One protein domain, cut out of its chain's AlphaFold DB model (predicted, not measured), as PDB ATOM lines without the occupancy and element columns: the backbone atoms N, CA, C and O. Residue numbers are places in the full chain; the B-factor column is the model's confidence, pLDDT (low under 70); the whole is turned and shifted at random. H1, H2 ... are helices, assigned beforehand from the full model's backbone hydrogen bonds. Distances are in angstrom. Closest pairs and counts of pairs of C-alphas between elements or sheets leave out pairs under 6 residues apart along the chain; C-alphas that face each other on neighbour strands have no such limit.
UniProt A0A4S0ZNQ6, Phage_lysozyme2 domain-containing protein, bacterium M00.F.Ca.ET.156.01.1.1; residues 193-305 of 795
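AT A GLANCE: This is residues 193 to 305 of the 795 residues of the protein "Phage_lysozyme2 domain-containing protein" of bacterium M00.F.Ca.ET.156.01.1.1 (UniProt A0A4S0ZNQ6). Five helices follow one another in an arc, each touching the next, with a hairpin of H3 and H4 between H2 and H5; H1 and H5, at the ends, stay apart. The printed part has 113 residues, with no named strand: all helix. It is compact, radius of gyration of the C-alphas 14.5 A, spanning 38 by 27 by 26 A.

IN THESE COORDINATES: H1, residues 215 to 227, runs 18.8 A from C-alpha 215 (59.406, 142.911, 184.155). H2, residues 235 to 247, runs 19.0 A. H3 is residues 251 to 259, H4 263 to 274, and H5 289 to 300, ending at C-alpha 300 (84.850, 157.291, 174.445).

HOW THE PARTS SIT: H2 touches H1 with residues 237 to 241 alone, at a steep tilt of 64 degrees; the closest C-alphas, Ser 225 and Ile 237, are 6.3 A apart. H2 and H3 touch only at the corner, closest C-alphas Leu 246 and Ala 254, 5.1 A. The hairpin's helices, H3 and H4, stand at a shallow tilt of 7 degrees, closest C-alphas Leu 256 and Gly 269, 4.8 A. H4 touches H5 with residues 263 to 268 alone, closest C-alphas Ala 267 and Leu 293, 6.0 A. In H1 to H5 every O i to N i+4 pair is within hydrogen-bond range.

THE WHOLE: The printed part has no cut. The H4 to H5 link is long, 14 residues. Residues 202, 303 and 304 have pLDDT under 70.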
ATOM      1  N   PRO A 193      76.642 139.591 180.102       89.69
ATOM      2  CA  PRO A 193      75.396 139.104 179.517       89.69
ATOM      3  C   PRO A 193      74.705 138.035 180.376       89.69
ATOM      4  O   PRO A 193      73.513 137.788 180.209       89.69
ATOM      5  N   GLY A 194      75.419 137.419 181.323       87.56
ATOM      6  CA  GLY A 194      74.858 136.469 182.283       87.56
ATOM      7  C   GLY A 194      74.377 137.100 183.591       87.56
ATOM      8  O   GLY A 194      74.020 136.354 184.501       87.56
ATOM      9  N   ALA A 195      74.405 138.431 183.728       86.06
ATOM     10  CA  ALA A 195      73.999 139.102 184.961       86.06
ATOM     11  C   ALA A 195      72.536 138.783 185.311       86.06
ATOM     12  O   ALA A 195      71.666 138.808 184.438       86.06
ATOM     13  N   ARG A 196      72.277 138.466 186.586       90.56
ATOM     14  CA  ARG A 196      70.939 138.192 187.122       90.56
ATOM     15  C   ARG A 196      70.851 138.626 188.582       90.56
ATOM     16  O   ARG A 196      71.556 138.057 189.414       90.56
ATOM     17  N   ASN A 197      69.914 139.517 188.885       82.69
ATOM     18  CA  ASN A 197      69.520 139.866 190.246       82.69
ATOM     19  C   ASN A 197      68.117 139.313 190.512       82.69
ATOM     20  O   ASN A 197      67.208 139.491 189.707       82.69
ATOM     21  N   GLY A 198      67.963 138.553 191.596       80.81
ATOM     22  CA  GLY A 198      66.718 137.841 191.882       80.81
ATOM     23  C   GLY A 198      65.666 138.738 192.530       80.81
ATOM     24  O   GLY A 198      65.906 139.228 193.630       80.81
ATOM     25  N   GLY A 199      64.501 138.883 191.895       72.19
ATOM     26  CA  GLY A 199      63.325 139.561 192.459       72.19
ATOM     27  C   GLY A 199      63.485 141.049 192.795       72.19
ATOM     28  O   GLY A 199      62.758 141.550 193.652       72.19
ATOM     29  N   ASP A 200      64.441 141.740 192.175       78.69
ATOM     30  CA  ASP A 200      64.755 143.152 192.434       78.69
ATOM     31  C   ASP A 200      63.951 144.136 191.567       78.69
ATOM     32  O   ASP A 200      63.959 145.342 191.823       78.69
ATOM     33  N   GLY A 201      63.226 143.635 190.564       74.56
ATOM     34  CA  GLY A 201      62.294 144.424 189.773       74.56
ATOM     35  C   GLY A 201      61.173 145.005 190.636       74.56
ATOM     36  O   GLY A 201      60.736 144.408 191.618       74.56
ATOM     37  N   THR A 202      60.649 146.170 190.250       68.81
ATOM     38  CA  THR A 202      59.551 146.841 190.986       68.81
ATOM     39  C   THR A 202      58.262 146.010 191.088       68.81
ATOM     40  O   THR A 202      57.426 146.269 191.951       68.81
ATOM     41  N   ASP A 203      58.116 144.993 190.238       79.00
ATOM     42  CA  ASP A 203      57.044 143.992 190.237       79.00
ATOM     43  C   ASP A 203      57.452 142.642 190.869       79.00
ATOM     44  O   ASP A 203      56.681 141.684 190.824       79.00
ATOM     45  N   GLY A 204      58.656 142.549 191.441       75.44
ATOM     46  CA  GLY A 204      59.237 141.330 192.008       75.44
ATOM     47  C   GLY A 204      59.855 140.374 190.982       75.44
ATOM     48  O   GLY A 204      60.146 139.228 191.329       75.44
ATOM     49  N   SER A 205      60.035 140.798 189.727       81.62
ATOM     50  CA  SER A 205      60.745 140.019 188.701       81.62
ATOM     51  C   SER A 205      62.270 140.121 188.826       81.62
ATOM     52  O   SER A 205      62.799 141.000 189.502       81.62
ATOM     53  N   ASP A 206      62.987 139.207 188.169       86.56
ATOM     54  CA  ASP A 206      64.448 139.262 188.083       86.56
ATOM     55  C   ASP A 206      64.906 140.303 187.050       86.56
ATOM     56  O   ASP A 206      64.406 140.300 185.919       86.56
ATOM     57  N   SER A 207      65.928 141.088 187.385       89.12
ATOM     58  CA  SER A 207      66.692 141.874 186.408       89.12
ATOM     59  C   SER A 207      67.766 141.006 185.743       89.12
ATOM     60  O   SER A 207      68.527 140.321 186.431       89.12
ATOM     61  N   ILE A 208      67.838 140.996 184.405       92.31
ATOM     62  CA  ILE A 208      68.727 140.113 183.628       92.31
ATOM     63  C   ILE A 208      69.539 140.845 182.553       92.31
ATOM     64  O   ILE A 208      69.095 141.841 181.994       92.31
ATOM     65  N   GLY A 209      70.704 140.298 182.201       94.94
ATOM     66  CA  GLY A 209      71.507 140.723 181.049       94.94
ATOM     67  C   GLY A 209      72.199 142.079 181.210       94.94
ATOM     68  O   GLY A 209      72.218 142.669 182.293       94.94
ATOM     69  N   ILE A 210      72.792 142.572 180.118       95.56
ATOM     70  CA  ILE A 210      73.668 143.747 180.133       95.56
ATOM     71  C   ILE A 210      72.957 145.053 180.492       95.56
ATOM     72  O   ILE A 210      73.594 145.926 181.071       95.56
ATOM     73  N   GLY A 211      71.670 145.170 180.162       94.75
ATOM     74  CA  GLY A 211      70.826 146.310 180.527       94.75
ATOM     75  C   GLY A 211      70.013 146.086 181.800       94.75
ATOM     76  O   GLY A 211      69.114 146.867 182.073       94.75
ATOM     77  N   GLN A 212      70.252 144.990 182.539       94.25
ATOM     78  CA  GLN A 212      69.477 144.635 183.740       94.25
ATOM     79  C   GLN A 212      67.955 144.716 183.510       94.25
ATOM     80  O   GLN A 212      67.191 145.200 184.342       94.25
ATOM     81  N   TRP A 213      67.499 144.217 182.358       94.94
ATOM     82  CA  TRP A 213      66.090 144.234 181.989       94.94
ATOM     83  C   TRP A 213      65.264 143.448 183.003       94.94
ATOM     84  O   TRP A 213      65.572 142.291 183.276       94.94
ATOM     85  N   ASN A 214      64.181 144.045 183.485       92.44
ATOM     86  CA  ASN A 214      63.205 143.420 184.375       92.44
ATOM     87  C   ASN A 214      61.791 143.483 183.775       92.44
ATOM     88  O   ASN A 214      61.566 144.032 182.687       92.44
ATOM     89  N   SER A 215      60.837 142.862 184.461       90.88
ATOM     90  CA  SER A 215      59.406 142.911 184.155       90.88
ATOM     91  C   SER A 215      59.104 142.520 182.698       90.88
ATOM     92  O   SER A 215      59.632 141.533 182.172       90.88
ATOM     93  N   SER A 216      58.262 143.291 182.003       92.69
ATOM     94  CA  SER A 216      57.917 143.062 180.597       92.69
ATOM     95  C   SER A 216      59.120 143.138 179.651       92.69
ATOM     96  O   SER A 216      59.119 142.446 178.632       92.69
ATOM     97  N   ARG A 217      60.168 143.906 179.984       94.88
ATOM     98  CA  ARG A 217      61.375 144.014 179.148       94.88
ATOM     99  C   ARG A 217      62.241 142.754 179.227       94.88
ATOM    100  O   ARG A 217      62.740 142.303 178.203       94.88
ATOM    101  N   ALA A 218      62.341 142.120 180.399       93.81
ATOM    102  CA  ALA A 218      63.021 140.826 180.544       93.81
ATOM    103  C   ALA A 218      62.342 139.717 179.724       93.81
ATOM    104  O   ALA A 218      63.005 138.870 179.119       93.81
ATOM    105  N   VAL A 219      61.004 139.724 179.696       93.75
ATOM    106  CA  VAL A 219      60.212 138.806 178.866       93.75
ATOM    107  C   VAL A 219      60.453 139.089 177.382       93.75
ATOM    108  O   VAL A 219      60.710 138.157 176.621       93.75
ATOM    109  N   ALA A 220      60.442 140.363 176.986       96.31
ATOM    110  CA  ALA A 220      60.702 140.773 175.611       96.31
ATOM    111  C   ALA A 220      62.113 140.386 175.135       96.31
ATOM    112  O   ALA A 220      62.235 139.883 174.024       96.31
ATOM    113  N   LEU A 221      63.152 140.502 175.975       97.12
ATOM    114  CA  LEU A 221      64.502 140.033 175.638       97.12
ATOM    115  C   LEU A 221      64.526 138.527 175.358       97.12
ATOM    116  O   LEU A 221      65.104 138.087 174.364       97.12
ATOM    117  N   LYS A 222      63.920 137.719 176.237       95.25
ATOM    118  CA  LYS A 222      63.889 136.258 176.065       95.25
ATOM    119  C   LYS A 222      63.149 135.867 174.789       95.25
ATOM    120  O   LYS A 222      63.624 134.990 174.073       95.25
ATOM    121  N   GLN A 223      62.037 136.541 174.491       96.38
ATOM    122  CA  GLN A 223      61.293 136.325 173.253       96.38
ATOM    123  C   GLN A 223      62.113 136.741 172.028       96.38
ATOM    124  O   GLN A 223      62.285 135.941 171.117       96.38
ATOM    125  N   PHE A 224      62.696 137.942 172.044       97.25
ATOM    126  CA  PHE A 224      63.556 138.438 170.971       97.25
ATOM    127  C   PHE A 224      64.724 137.483 170.701       97.25
ATOM    128  O   PHE A 224      65.035 137.197 169.549       97.25
ATOM    129  N   SER A 225      65.333 136.937 171.754       95.38
ATOM    130  CA  SER A 225      66.430 135.972 171.631       95.38
ATOM    131  C   SER A 225      65.962 134.658 171.000       95.38
ATOM    132  O   SER A 225      66.595 134.164 170.067       95.38
ATOM    133  N   ALA A 226      64.813 134.135 171.446       93.81
ATOM    134  CA  ALA A 226      64.208 132.930 170.884       93.81
ATOM    135  C   ALA A 226      63.838 133.101 169.400       93.81
ATOM    136  O   ALA A 226      64.130 132.213 168.598       93.81
ATOM    137  N   ASP A 227      63.284 134.255 169.017       95.56
ATOM    138  CA  ASP A 227      62.921 134.578 167.629       95.56
ATOM    139  C   ASP A 227      64.146 134.647 166.696       95.56
ATOM    140  O   ASP A 227      64.022 134.458 165.487       95.56
ATOM    141  N   HIS A 228      65.341 134.865 167.255       93.06
ATOM    142  CA  HIS A 228      66.617 134.876 166.533       93.06
ATOM    143  C   HIS A 228      67.426 133.580 166.712       93.06
ATOM    144  O   HIS A 228      68.580 133.517 166.286       93.06
ATOM    145  N   GLY A 229      66.846 132.542 167.325       91.50
ATOM    146  CA  GLY A 229      67.506 131.250 167.527       91.50
ATOM    147  C   GLY A 229      68.716 131.301 168.466       91.50
ATOM    148  O   GLY A 229      69.614 130.469 168.338       91.50
ATOM    149  N   ALA A 230      68.759 132.266 169.389       90.00
ATOM    150  CA  ALA A 230      69.867 132.484 170.315       90.00
ATOM    151  C   ALA A 230      69.432 132.334 171.786       90.00
ATOM    152  O   ALA A 230      68.272 132.549 172.145       90.00
ATOM    153  N   ASP A 231      70.380 131.986 172.660       91.56
ATOM    154  CA  ASP A 231      70.171 132.062 174.111       91.56
ATOM    155  C   ASP A 231      70.167 133.538 174.537       91.56
ATOM    156  O   ASP A 231      70.966 134.331 174.043       91.56
ATOM    157  N   TRP A 232      69.301 133.915 175.482       91.69
ATOM    158  CA  TRP A 232      69.243 135.294 175.971       91.69
ATOM    159  C   TRP A 232      70.562 135.765 176.582       91.69
ATOM    160  O   TRP A 232      70.773 136.967 176.635       91.69
ATOM    161  N   ARG A 233      71.449 134.861 177.026       93.00
ATOM    162  CA  ARG A 233      72.803 135.158 177.531       93.00
ATOM    163  C   ARG A 233      73.825 135.438 176.423       93.00
ATOM    164  O   ARG A 233      74.991 135.673 176.735       93.00
ATOM    165  N   ASP A 234      73.437 135.386 175.151       92.38
ATOM    166  CA  ASP A 234      74.313 135.778 174.051       92.38
ATOM    167  C   ASP A 234      74.582 137.293 174.091       92.38
ATOM    168  O   ASP A 234      73.678 138.119 174.227       92.38
ATOM    169  N   TYR A 235      75.852 137.685 174.004       91.44
ATOM    170  CA  TYR A 235      76.230 139.093 174.121       91.44
ATOM    171  C   TYR A 235      75.768 139.927 172.918       91.44
ATOM    172  O   TYR A 235      75.295 141.054 173.082       91.44
ATOM    173  N   GLY A 236      75.862 139.369 171.709       90.75
ATOM    174  CA  GLY A 236      75.439 140.036 170.483       90.75
ATOM    175  C   GLY A 236      73.926 140.223 170.429       90.75
ATOM    176  O   GLY A 236      73.463 141.293 170.021       90.75
ATOM    177  N   ILE A 237      73.150 139.234 170.893       96.75
ATOM    178  CA  ILE A 237      71.687 139.339 170.880       96.75
ATOM    179  C   ILE A 237      71.175 140.409 171.839       96.75
ATOM    180  O   ILE A 237      70.249 141.146 171.504       96.75
ATOM    181  N   GLN A 238      71.825 140.563 172.992       98.12
ATOM    182  CA  GLN A 238      71.477 141.603 173.951       98.12
ATOM    183  C   GLN A 238      71.786 143.009 173.418       98.12
ATOM    184  O   GLN A 238      70.959 143.907 173.568       98.12
ATOM    185  N   LEU A 239      72.921 143.213 172.735       97.88
ATOM    186  CA  LEU A 239      73.222 144.490 172.066       97.88
ATOM    187  C   LEU A 239      72.203 144.810 170.961       97.88
ATOM    188  O   LEU A 239      71.749 145.949 170.837       97.88
ATOM    189  N   ALA A 240      71.802 143.799 170.185       97.62
ATOM    190  CA  ALA A 240      70.761 143.944 169.174       97.62
ATOM    191  C   ALA A 240      69.390 144.275 169.779       97.62
ATOM    192  O   ALA A 240      68.636 145.039 169.177       97.62
ATOM    193  N   PHE A 241      69.087 143.754 170.967       98.31
ATOM    194  CA  PHE A 241      67.857 144.081 171.678       98.31
ATOM    195  C   PHE A 241      67.836 145.540 172.168       98.31
ATOM    196  O   PHE A 241      66.821 146.209 171.988       98.31
ATOM    197  N   VAL A 242      68.959 146.081 172.669       98.25
ATOM    198  CA  VAL A 242      69.079 147.523 172.994       98.25
ATOM    199  C   VAL A 242      68.761 148.388 171.770       98.25
ATOM    200  O   VAL A 242      67.947 149.308 171.843       98.25
ATOM    201  N   ASP A 243      69.374 148.082 170.621       97.81
ATOM    202  CA  ASP A 243      69.114 148.806 169.370       97.81
ATOM    203  C   ASP A 243      67.648 148.662 168.917       97.81
ATOM    204  O   ASP A 243      67.032 149.630 168.465       97.81
ATOM    205  N   HIS A 244      67.050 147.477 169.082       97.50
ATOM    206  CA  HIS A 244      65.637 147.248 168.787       97.50
ATOM    207  C   HIS A 244      64.726 148.144 169.633       97.50
ATOM    208  O   HIS A 244      63.876 148.838 169.072       97.50
ATOM    209  N   GLU A 245      64.913 148.177 170.955       97.75
ATOM    210  CA  GLU A 245      64.109 149.003 171.862       97.75
ATOM    211  C   GLU A 245      64.257 150.496 171.542       97.75
ATOM    212  O   GLU A 245      63.251 151.187 171.372       97.75
ATOM    213  N   LEU A 246      65.485 150.992 171.340       97.44
ATOM    214  CA  LEU A 246      65.731 152.394 170.968       97.44
ATOM    215  C   LEU A 246      65.022 152.793 169.662       97.44
ATOM    216  O   LEU A 246      64.541 153.920 169.525       97.44
ATOM    217  N   ASN A 247      64.894 151.880 168.700       95.56
ATOM    218  CA  ASN A 247      64.185 152.157 167.451       95.56
ATOM    219  C   ASN A 247      62.663 151.892 167.525       95.56
ATOM    220  O   ASN A 247      61.935 152.252 166.593       95.56
ATOM    221  N   THR A 248      62.150 151.320 168.622       95.00
ATOM    222  CA  THR A 248      60.743 150.906 168.755       95.00
ATOM    223  C   THR A 248      60.056 151.471 170.000       95.00
ATOM    224  O   THR A 248      59.344 152.471 169.884       95.00
ATOM    225  N   SER A 249      60.221 150.837 171.159       94.00
ATOM    226  CA  SER A 249      59.544 151.153 172.422       94.00
ATOM    227  C   SER A 249      60.138 152.366 173.144       94.00
ATOM    228  O   SER A 249      59.416 153.055 173.856       94.00
ATOM    229  N   GLU A 250      61.413 152.686 172.906       95.88
ATOM    230  CA  GLU A 250      62.201 153.663 173.674       95.88
ATOM    231  C   GLU A 250      62.591 154.907 172.854       95.88
ATOM    232  O   GLU A 250      63.665 155.498 173.009       95.88
ATOM    233  N   LYS A 251      61.690 155.350 171.967       94.00
ATOM    234  CA  LYS A 251      61.941 156.463 171.028       94.00
ATOM    235  C   LYS A 251      62.280 157.793 171.699       94.00
ATOM    236  O   LYS A 251      62.988 158.601 171.104       94.00
ATOM    237  N   GLY A 252      61.773 158.033 172.910       94.12
ATOM    238  CA  GLY A 252      62.069 159.249 173.672       94.12
ATOM    239  C   GLY A 252      63.556 159.352 174.012       94.12
ATOM    240  O   GLY A 252      64.208 160.332 173.650       94.12
ATOM    241  N   ALA A 253      64.111 158.302 174.621       96.00
ATOM    242  CA  ALA A 253      65.535 158.218 174.924       96.00
ATOM    243  C   ALA A 253      66.385 158.169 173.646       96.00
ATOM    244  O   ALA A 253      67.399 158.858 173.547       96.00
ATOM    245  N   ALA A 254      65.932 157.447 172.617       95.81
ATOM    246  CA  ALA A 254      66.626 157.406 171.333       95.81
ATOM    247  C   ALA A 254      66.736 158.783 170.664       95.81
ATOM    248  O   ALA A 254      67.765 159.085 170.066       95.81
ATOM    249  N   GLY A 255      65.710 159.632 170.781       96.69
ATOM    250  CA  GLY A 255      65.760 161.016 170.308       96.69
ATOM    251  C   GLY A 255      66.811 161.849 171.043       96.69
ATOM    252  O   GLY A 255      67.557 162.585 170.402       96.69
ATOM    253  N   LEU A 256      66.917 161.698 172.368       97.25
ATOM    254  CA  LEU A 256      67.950 162.366 173.170       97.25
ATOM    255  C   LEU A 256      69.355 161.910 172.761       97.25
ATOM    256  O   LEU A 256      70.210 162.747 172.494       97.25
ATOM    257  N   ILE A 257      69.565 160.596 172.631       97.75
ATOM    258  CA  ILE A 257      70.856 160.025 172.226       97.75
ATOM    259  C   ILE A 257      71.225 160.481 170.810       97.75
ATOM    260  O   ILE A 257      72.334 160.947 170.595       97.75
ATOM    261  N   LYS A 258      70.307 160.408 169.836       95.94
ATOM    262  CA  LYS A 258      70.602 160.790 168.441       95.94
ATOM    263  C   LYS A 258      70.867 162.287 168.255       95.94
ATOM    264  O   LYS A 258      71.553 162.653 167.304       95.94
ATOM    265  N   ASN A 259      70.346 163.137 169.141       96.50
ATOM    266  CA  ASN A 259      70.601 164.580 169.128       96.50
ATOM    267  C   ASN A 259      71.852 164.984 169.927       96.50
ATOM    268  O   ASN A 259      72.264 166.140 169.849       96.50
ATOM    269  N   ALA A 260      72.442 164.067 170.699       96.50
ATOM    270  CA  ALA A 260      73.628 164.341 171.495       96.50
ATOM    271  C   ALA A 260      74.855 164.590 170.609       96.50
ATOM    272  O   ALA A 260      75.107 163.850 169.651       96.50
ATOM    273  N   THR A 261      75.628 165.617 170.962       93.81
ATOM    274  CA  THR A 261      76.870 166.017 170.276       93.81
ATOM    275  C   THR A 261      78.120 165.809 171.127       93.81
ATOM    276  O   THR A 261      79.226 166.049 170.653       93.81
ATOM    277  N   ASP A 262      77.957 165.388 172.381       92.12
ATOM    278  CA  ASP A 262      79.042 165.087 173.311       92.12
ATOM    279  C   ASP A 262      78.695 163.862 174.175       92.12
ATOM    280  O   ASP A 262      77.547 163.410 174.230       92.12
ATOM    281  N   VAL A 263      79.706 163.301 174.844       92.44
ATOM    282  CA  VAL A 263      79.561 162.083 175.657       92.44
ATOM    283  C   VAL A 263      78.594 162.291 176.824       92.44
ATOM    284  O   VAL A 263      77.844 161.378 177.167       92.44
ATOM    285  N   LYS A 264      78.572 163.492 177.417       93.31
ATOM    286  CA  LYS A 264      77.710 163.815 178.562       93.31
ATOM    287  C   LYS A 264      76.235 163.772 178.180       93.31
ATOM    288  O   LYS A 264      75.474 163.035 178.799       93.31
ATOM    289  N   SER A 265      75.840 164.499 177.140       94.25
ATOM    290  CA  SER A 265      74.462 164.514 176.636       94.25
ATOM    291  C   SER A 265      74.026 163.144 176.105       94.25
ATOM    292  O   SER A 265      72.876 162.747 176.301       94.25
ATOM    293  N   ALA A 266      74.940 162.369 175.511       96.94
ATOM    294  CA  ALA A 266      74.664 160.994 175.095       96.94
ATOM    295  C   ALA A 266      74.428 160.061 176.294       96.94
ATOM    296  O   ALA A 266      73.483 159.269 176.286       96.94
ATOM    297  N   ALA A 267      75.256 160.167 177.339       96.25
ATOM    298  CA  ALA A 267      75.103 159.405 178.573       96.25
ATOM    299  C   ALA A 267      73.811 159.777 179.314       96.25
ATOM    300  O   ALA A 267      73.117 158.885 179.791       96.25
ATOM    301  N   GLU A 268      73.447 161.061 179.358       96.69
ATOM    302  CA  GLU A 268      72.173 161.544 179.903       96.69
ATOM    303  C   GLU A 268      70.973 161.013 179.105       96.69
ATOM    304  O   GLU A 268      69.985 160.572 179.690       96.69
ATOM    305  N   GLY A 269      71.067 160.973 177.772       97.25
ATOM    306  CA  GLY A 269      70.055 160.342 176.924       97.25
ATOM    307  C   GLY A 269      69.896 158.846 177.210       97.25
ATOM    308  O   GLY A 269      68.775 158.352 177.315       97.25
ATOM    309  N   ALA A 270      71.007 158.132 177.402       97.44
ATOM    310  CA  ALA A 270      71.009 156.716 177.763       97.44
ATOM    311  C   ALA A 270      70.544 156.454 179.212       97.44
ATOM    312  O   ALA A 270      69.897 155.443 179.463       97.44
ATOM    313  N   ILE A 271      70.749 157.388 180.146       97.31
ATOM    314  CA  ILE A 271      70.132 157.337 181.484       97.31
ATOM    315  C   ILE A 271      68.605 157.321 181.368       97.31
ATOM    316  O   ILE A 271      67.942 156.574 182.083       97.31
ATOM    317  N   MET A 272      68.032 158.096 180.443       96.62
ATOM    318  CA  MET A 272      66.582 158.101 180.217       96.62
ATOM    319  C   MET A 272      66.065 156.813 179.556       96.62
ATOM    320  O   MET A 272      64.868 156.530 179.635       96.62
ATOM    321  N   TYR A 273      66.946 156.029 178.924       96.38
ATOM    322  CA  TYR A 273      66.636 154.678 178.448       96.38
ATOM    323  C   TYR A 273      66.629 153.672 179.607       96.38
ATOM    324  O   TYR A 273      65.644 152.955 179.777       96.38
ATOM    325  N   GLU A 274      67.679 153.656 180.435       93.75
ATOM    326  CA  GLU A 274      67.780 152.707 181.558       93.75
ATOM    327  C   GLU A 274      66.789 153.010 182.689       93.75
ATOM    328  O   GLU A 274      66.270 152.099 183.331       93.75
ATOM    329  N   ARG A 275      66.477 154.293 182.904       92.38
ATOM    330  CA  ARG A 275      65.604 154.797 183.979       92.38
ATOM    331  C   ARG A 275      66.008 154.307 185.382       92.38
ATOM    332  O   ARG A 275      65.164 153.783 186.114       92.38
ATOM    333  N   PRO A 276      67.267 154.516 185.813       88.50
ATOM    334  CA  PRO A 276      67.665 154.234 187.190       88.50
ATOM    335  C   PRO A 276      66.885 155.116 188.178       88.50
ATOM    336  O   PRO A 276      66.373 156.181 187.815       88.50
ATOM    337  N   ALA A 277      66.820 154.704 189.446       85.00
ATOM    338  CA  ALA A 277      66.115 155.452 190.489       85.00
ATOM    339  C   ALA A 277      66.527 156.940 190.513       85.00
ATOM    340  O   ALA A 277      67.709 157.258 190.402       85.00
ATOM    341  N   GLY A 278      65.553 157.851 190.629       86.62
ATOM    342  CA  GLY A 278      65.770 159.305 190.656       86.62
ATOM    343  C   GLY A 278      65.832 159.993 189.285       86.62
ATOM    344  O   GLY A 278      65.676 161.214 189.214       86.62
ATOM    345  N   SER A 279      65.984 159.238 188.189       90.19
ATOM    346  CA  SER A 279      66.006 159.796 186.823       90.19
ATOM    347  C   SER A 279      64.678 160.435 186.385       90.19
ATOM    348  O   SER A 279      64.662 161.259 185.469       90.19
ATOM    349  N   ASP A 280      63.569 160.140 187.074       89.75
ATOM    350  CA  ASP A 280      62.256 160.771 186.885       89.75
ATOM    351  C   ASP A 280      62.279 162.289 187.133       89.75
ATOM    352  O   ASP A 280      61.485 163.033 186.558       89.75
ATOM    353  N   LYS A 281      63.238 162.765 187.936       91.19
ATOM    354  CA  LYS A 281      63.480 164.191 188.213       91.19
ATOM    355  C   LYS A 281      64.486 164.821 187.240       91.19
ATOM    356  O   LYS A 281      64.901 165.963 187.438       91.19
ATOM    357  N   GLY A 282      64.913 164.082 186.219       89.25
ATOM    358  CA  GLY A 282      65.954 164.454 185.259       89.25
ATOM    359  C   GLY A 282      67.208 163.579 185.386       89.25
ATOM    360  O   GLY A 282      67.482 163.055 186.469       89.25
ATOM    361  N   PRO A 283      68.001 163.435 184.306       88.88
ATOM    362  CA  PRO A 283      69.108 162.481 184.247       88.88
ATOM    363  C   PRO A 283      70.203 162.759 185.284       88.88
ATOM    364  O   PRO A 283      70.771 161.818 185.822       88.88
ATOM    365  N   GLN A 284      70.442 164.023 185.648       88.25
ATOM    366  CA  GLN A 284      71.396 164.403 186.700       88.25
ATOM    367  C   GLN A 284      71.029 163.913 188.111       88.25
ATOM    368  O   GLN A 284      71.880 163.904 188.990       88.25
ATOM    369  N   ASN A 285      69.774 163.515 188.342       85.38
ATOM    370  CA  ASN A 285      69.314 162.974 189.626       85.38
ATOM    371  C   ASN A 285      69.328 161.435 189.650       85.38
ATOM    372  O   ASN A 285      68.846 160.825 190.605       85.38
ATOM    373  N   ALA A 286      69.833 160.801 188.590       86.75
ATOM    374  CA  ALA A 286      69.907 159.355 188.475       86.75
ATOM    375  C   ALA A 286      70.866 158.732 189.495       86.75
ATOM    376  O   ALA A 286      71.977 159.217 189.720       86.75
ATOM    377  N   LEU A 287      70.479 157.573 190.024       80.62
ATOM    378  CA  LEU A 287      71.364 156.722 190.804       80.62
ATOM    379  C   LEU A 287      72.642 156.416 190.005       80.62
ATOM    380  O   LEU A 287      72.595 155.932 188.867       80.62
ATOM    381  N   HIS A 288      73.787 156.677 190.640       82.62
ATOM    382  CA  HIS A 288      75.124 156.512 190.065       82.62
ATOM    383  C   HIS A 288      75.401 157.383 188.826       82.62
ATOM    384  O   HIS A 288      76.144 156.956 187.938       82.62
ATOM    385  N   TYR A 289      74.840 158.595 188.765       83.81
ATOM    386  CA  TYR A 289      75.077 159.553 187.679       83.81
ATOM    387  C   TYR A 289      76.571 159.712 187.327       83.81
ATOM    388  O   TYR A 289      76.957 159.469 186.181       83.81
ATOM    389  N   ASP A 290      77.437 159.993 188.308       78.44
ATOM    390  CA  ASP A 290      78.871 160.208 188.053       78.44
ATOM    391  C   ASP A 290      79.586 158.950 187.547       78.44
ATOM    392  O   ASP A 290      80.437 159.017 186.658       78.44
ATOM    393  N   LYS A 291      79.200 157.769 188.050       80.88
ATOM    394  CA  LYS A 291      79.729 156.478 187.579       80.88
ATOM    395  C   LYS A 291      79.362 156.234 186.113       80.88
ATOM    396  O   LYS A 291      80.217 155.804 185.340       80.88
ATOM    397  N   ARG A 292      78.113 156.513 185.724       89.88
ATOM    398  CA  ARG A 292      77.609 156.353 184.347       89.88
ATOM    399  C   ARG A 292      78.317 157.301 183.387       89.88
ATOM    400  O   ARG A 292      78.780 156.868 182.334       89.88
ATOM    401  N   LEU A 293      78.472 158.565 183.786       87.94
ATOM    402  CA  LEU A 293      79.202 159.560 183.007       87.94
ATOM    403  C   LEU A 293      80.677 159.171 182.844       87.94
ATOM    404  O   LEU A 293      81.211 159.233 181.738       87.94
ATOM    405  N   ARG A 294      81.321 158.691 183.916       83.88
ATOM    406  CA  ARG A 294      82.699 158.191 183.865       83.88
ATOM    407  C   ARG A 294      82.842 157.008 182.914       83.88
ATOM    408  O   ARG A 294      83.768 157.005 182.113       83.88
ATOM    409  N   TYR A 295      81.954 156.016 182.966       87.19
ATOM    410  CA  TYR A 295      82.028 154.874 182.052       87.19
ATOM    411  C   TYR A 295      81.767 155.257 180.597       87.19
ATOM    412  O   TYR A 295      82.433 154.721 179.711       87.19
ATOM    413  N   ALA A 296      80.868 156.208 180.340       91.56
ATOM    414  CA  ALA A 296      80.678 156.748 179.000       91.56
ATOM    415  C   ALA A 296      81.946 157.459 178.502       91.56
ATOM    416  O   ALA A 296      82.404 157.194 177.392       91.56
ATOM    417  N   ALA A 297      82.573 158.284 179.344       87.62
ATOM    418  CA  ALA A 297      83.841 158.937 179.029       87.62
ATOM    419  C   ALA A 297      84.959 157.916 178.758       87.62
ATOM    420  O   ALA A 297      85.602 157.966 177.711       87.62
ATOM    421  N   GLN A 298      85.127 156.918 179.628       83.75
ATOM    422  CA  GLN A 298      86.119 155.856 179.446       83.75
ATOM    423  C   GLN A 298      85.871 155.047 178.161       83.75
ATOM    424  O   GLN A 298      86.823 154.737 177.445       83.75
ATOM    425  N   ALA A 299      84.612 154.755 177.818       85.88
ATOM    426  CA  ALA A 299      84.253 154.117 176.550       85.88
ATOM    427  C   ALA A 299      84.577 155.012 175.337       85.88
ATOM    428  O   ALA A 299      85.040 154.522 174.309       85.88
ATOM    429  N   ALA A 300      84.420 156.331 175.461       86.19
ATOM    430  CA  ALA A 300      84.850 157.291 174.445       86.19
ATOM    431  C   ALA A 300      86.385 157.458 174.369       86.19
ATOM    432  O   ALA A 300      86.895 158.065 173.421       86.19
ATOM    433  N   GLY A 301      87.142 156.889 175.313       75.69
ATOM    434  CA  GLY A 301      88.589 157.081 175.440       75.69
ATOM    435  C   GLY A 301      88.974 158.406 176.109       75.69
ATOM    436  O   GLY A 301      90.110 158.855 175.965       75.69
ATOM    437  N   GLU A 302      88.039 159.034 176.818       79.06
ATOM    438  CA  GLU A 302      88.250 160.209 177.658       79.06
ATOM    439  C   GLU A 302      88.588 159.777 179.096       79.06
ATOM    440  O   GLU A 302      88.043 158.805 179.620       79.06
ATOM    441  N   SER A 303      89.487 160.505 179.762       64.38
ATOM    442  CA  SER A 303      89.833 160.245 181.165       64.38
ATOM    443  C   SER A 303      89.077 161.208 182.076       64.38
ATOM    444  O   SER A 303      89.424 162.386 182.161       64.38
ATOM    445  N   VAL A 304      88.049 160.704 182.761       68.06
ATOM    446  CA  VAL A 304      87.332 161.433 183.817       68.06
ATOM    447  C   VAL A 304      87.745 160.844 185.159       68.06
ATOM    448  O   VAL A 304      87.355 159.730 185.516       68.06
ATOM    449  N   LYS A 305      88.585 161.582 185.887       75.31
ATOM    450  CA  LYS A 305      88.989 161.225 187.250       75.31
ATOM    451  C   LYS A 305      87.832 161.538 188.217       75.31
ATOM    452  O   LYS A 305      87.211 162.587 188.059       75.31
TER     453      LYS A 305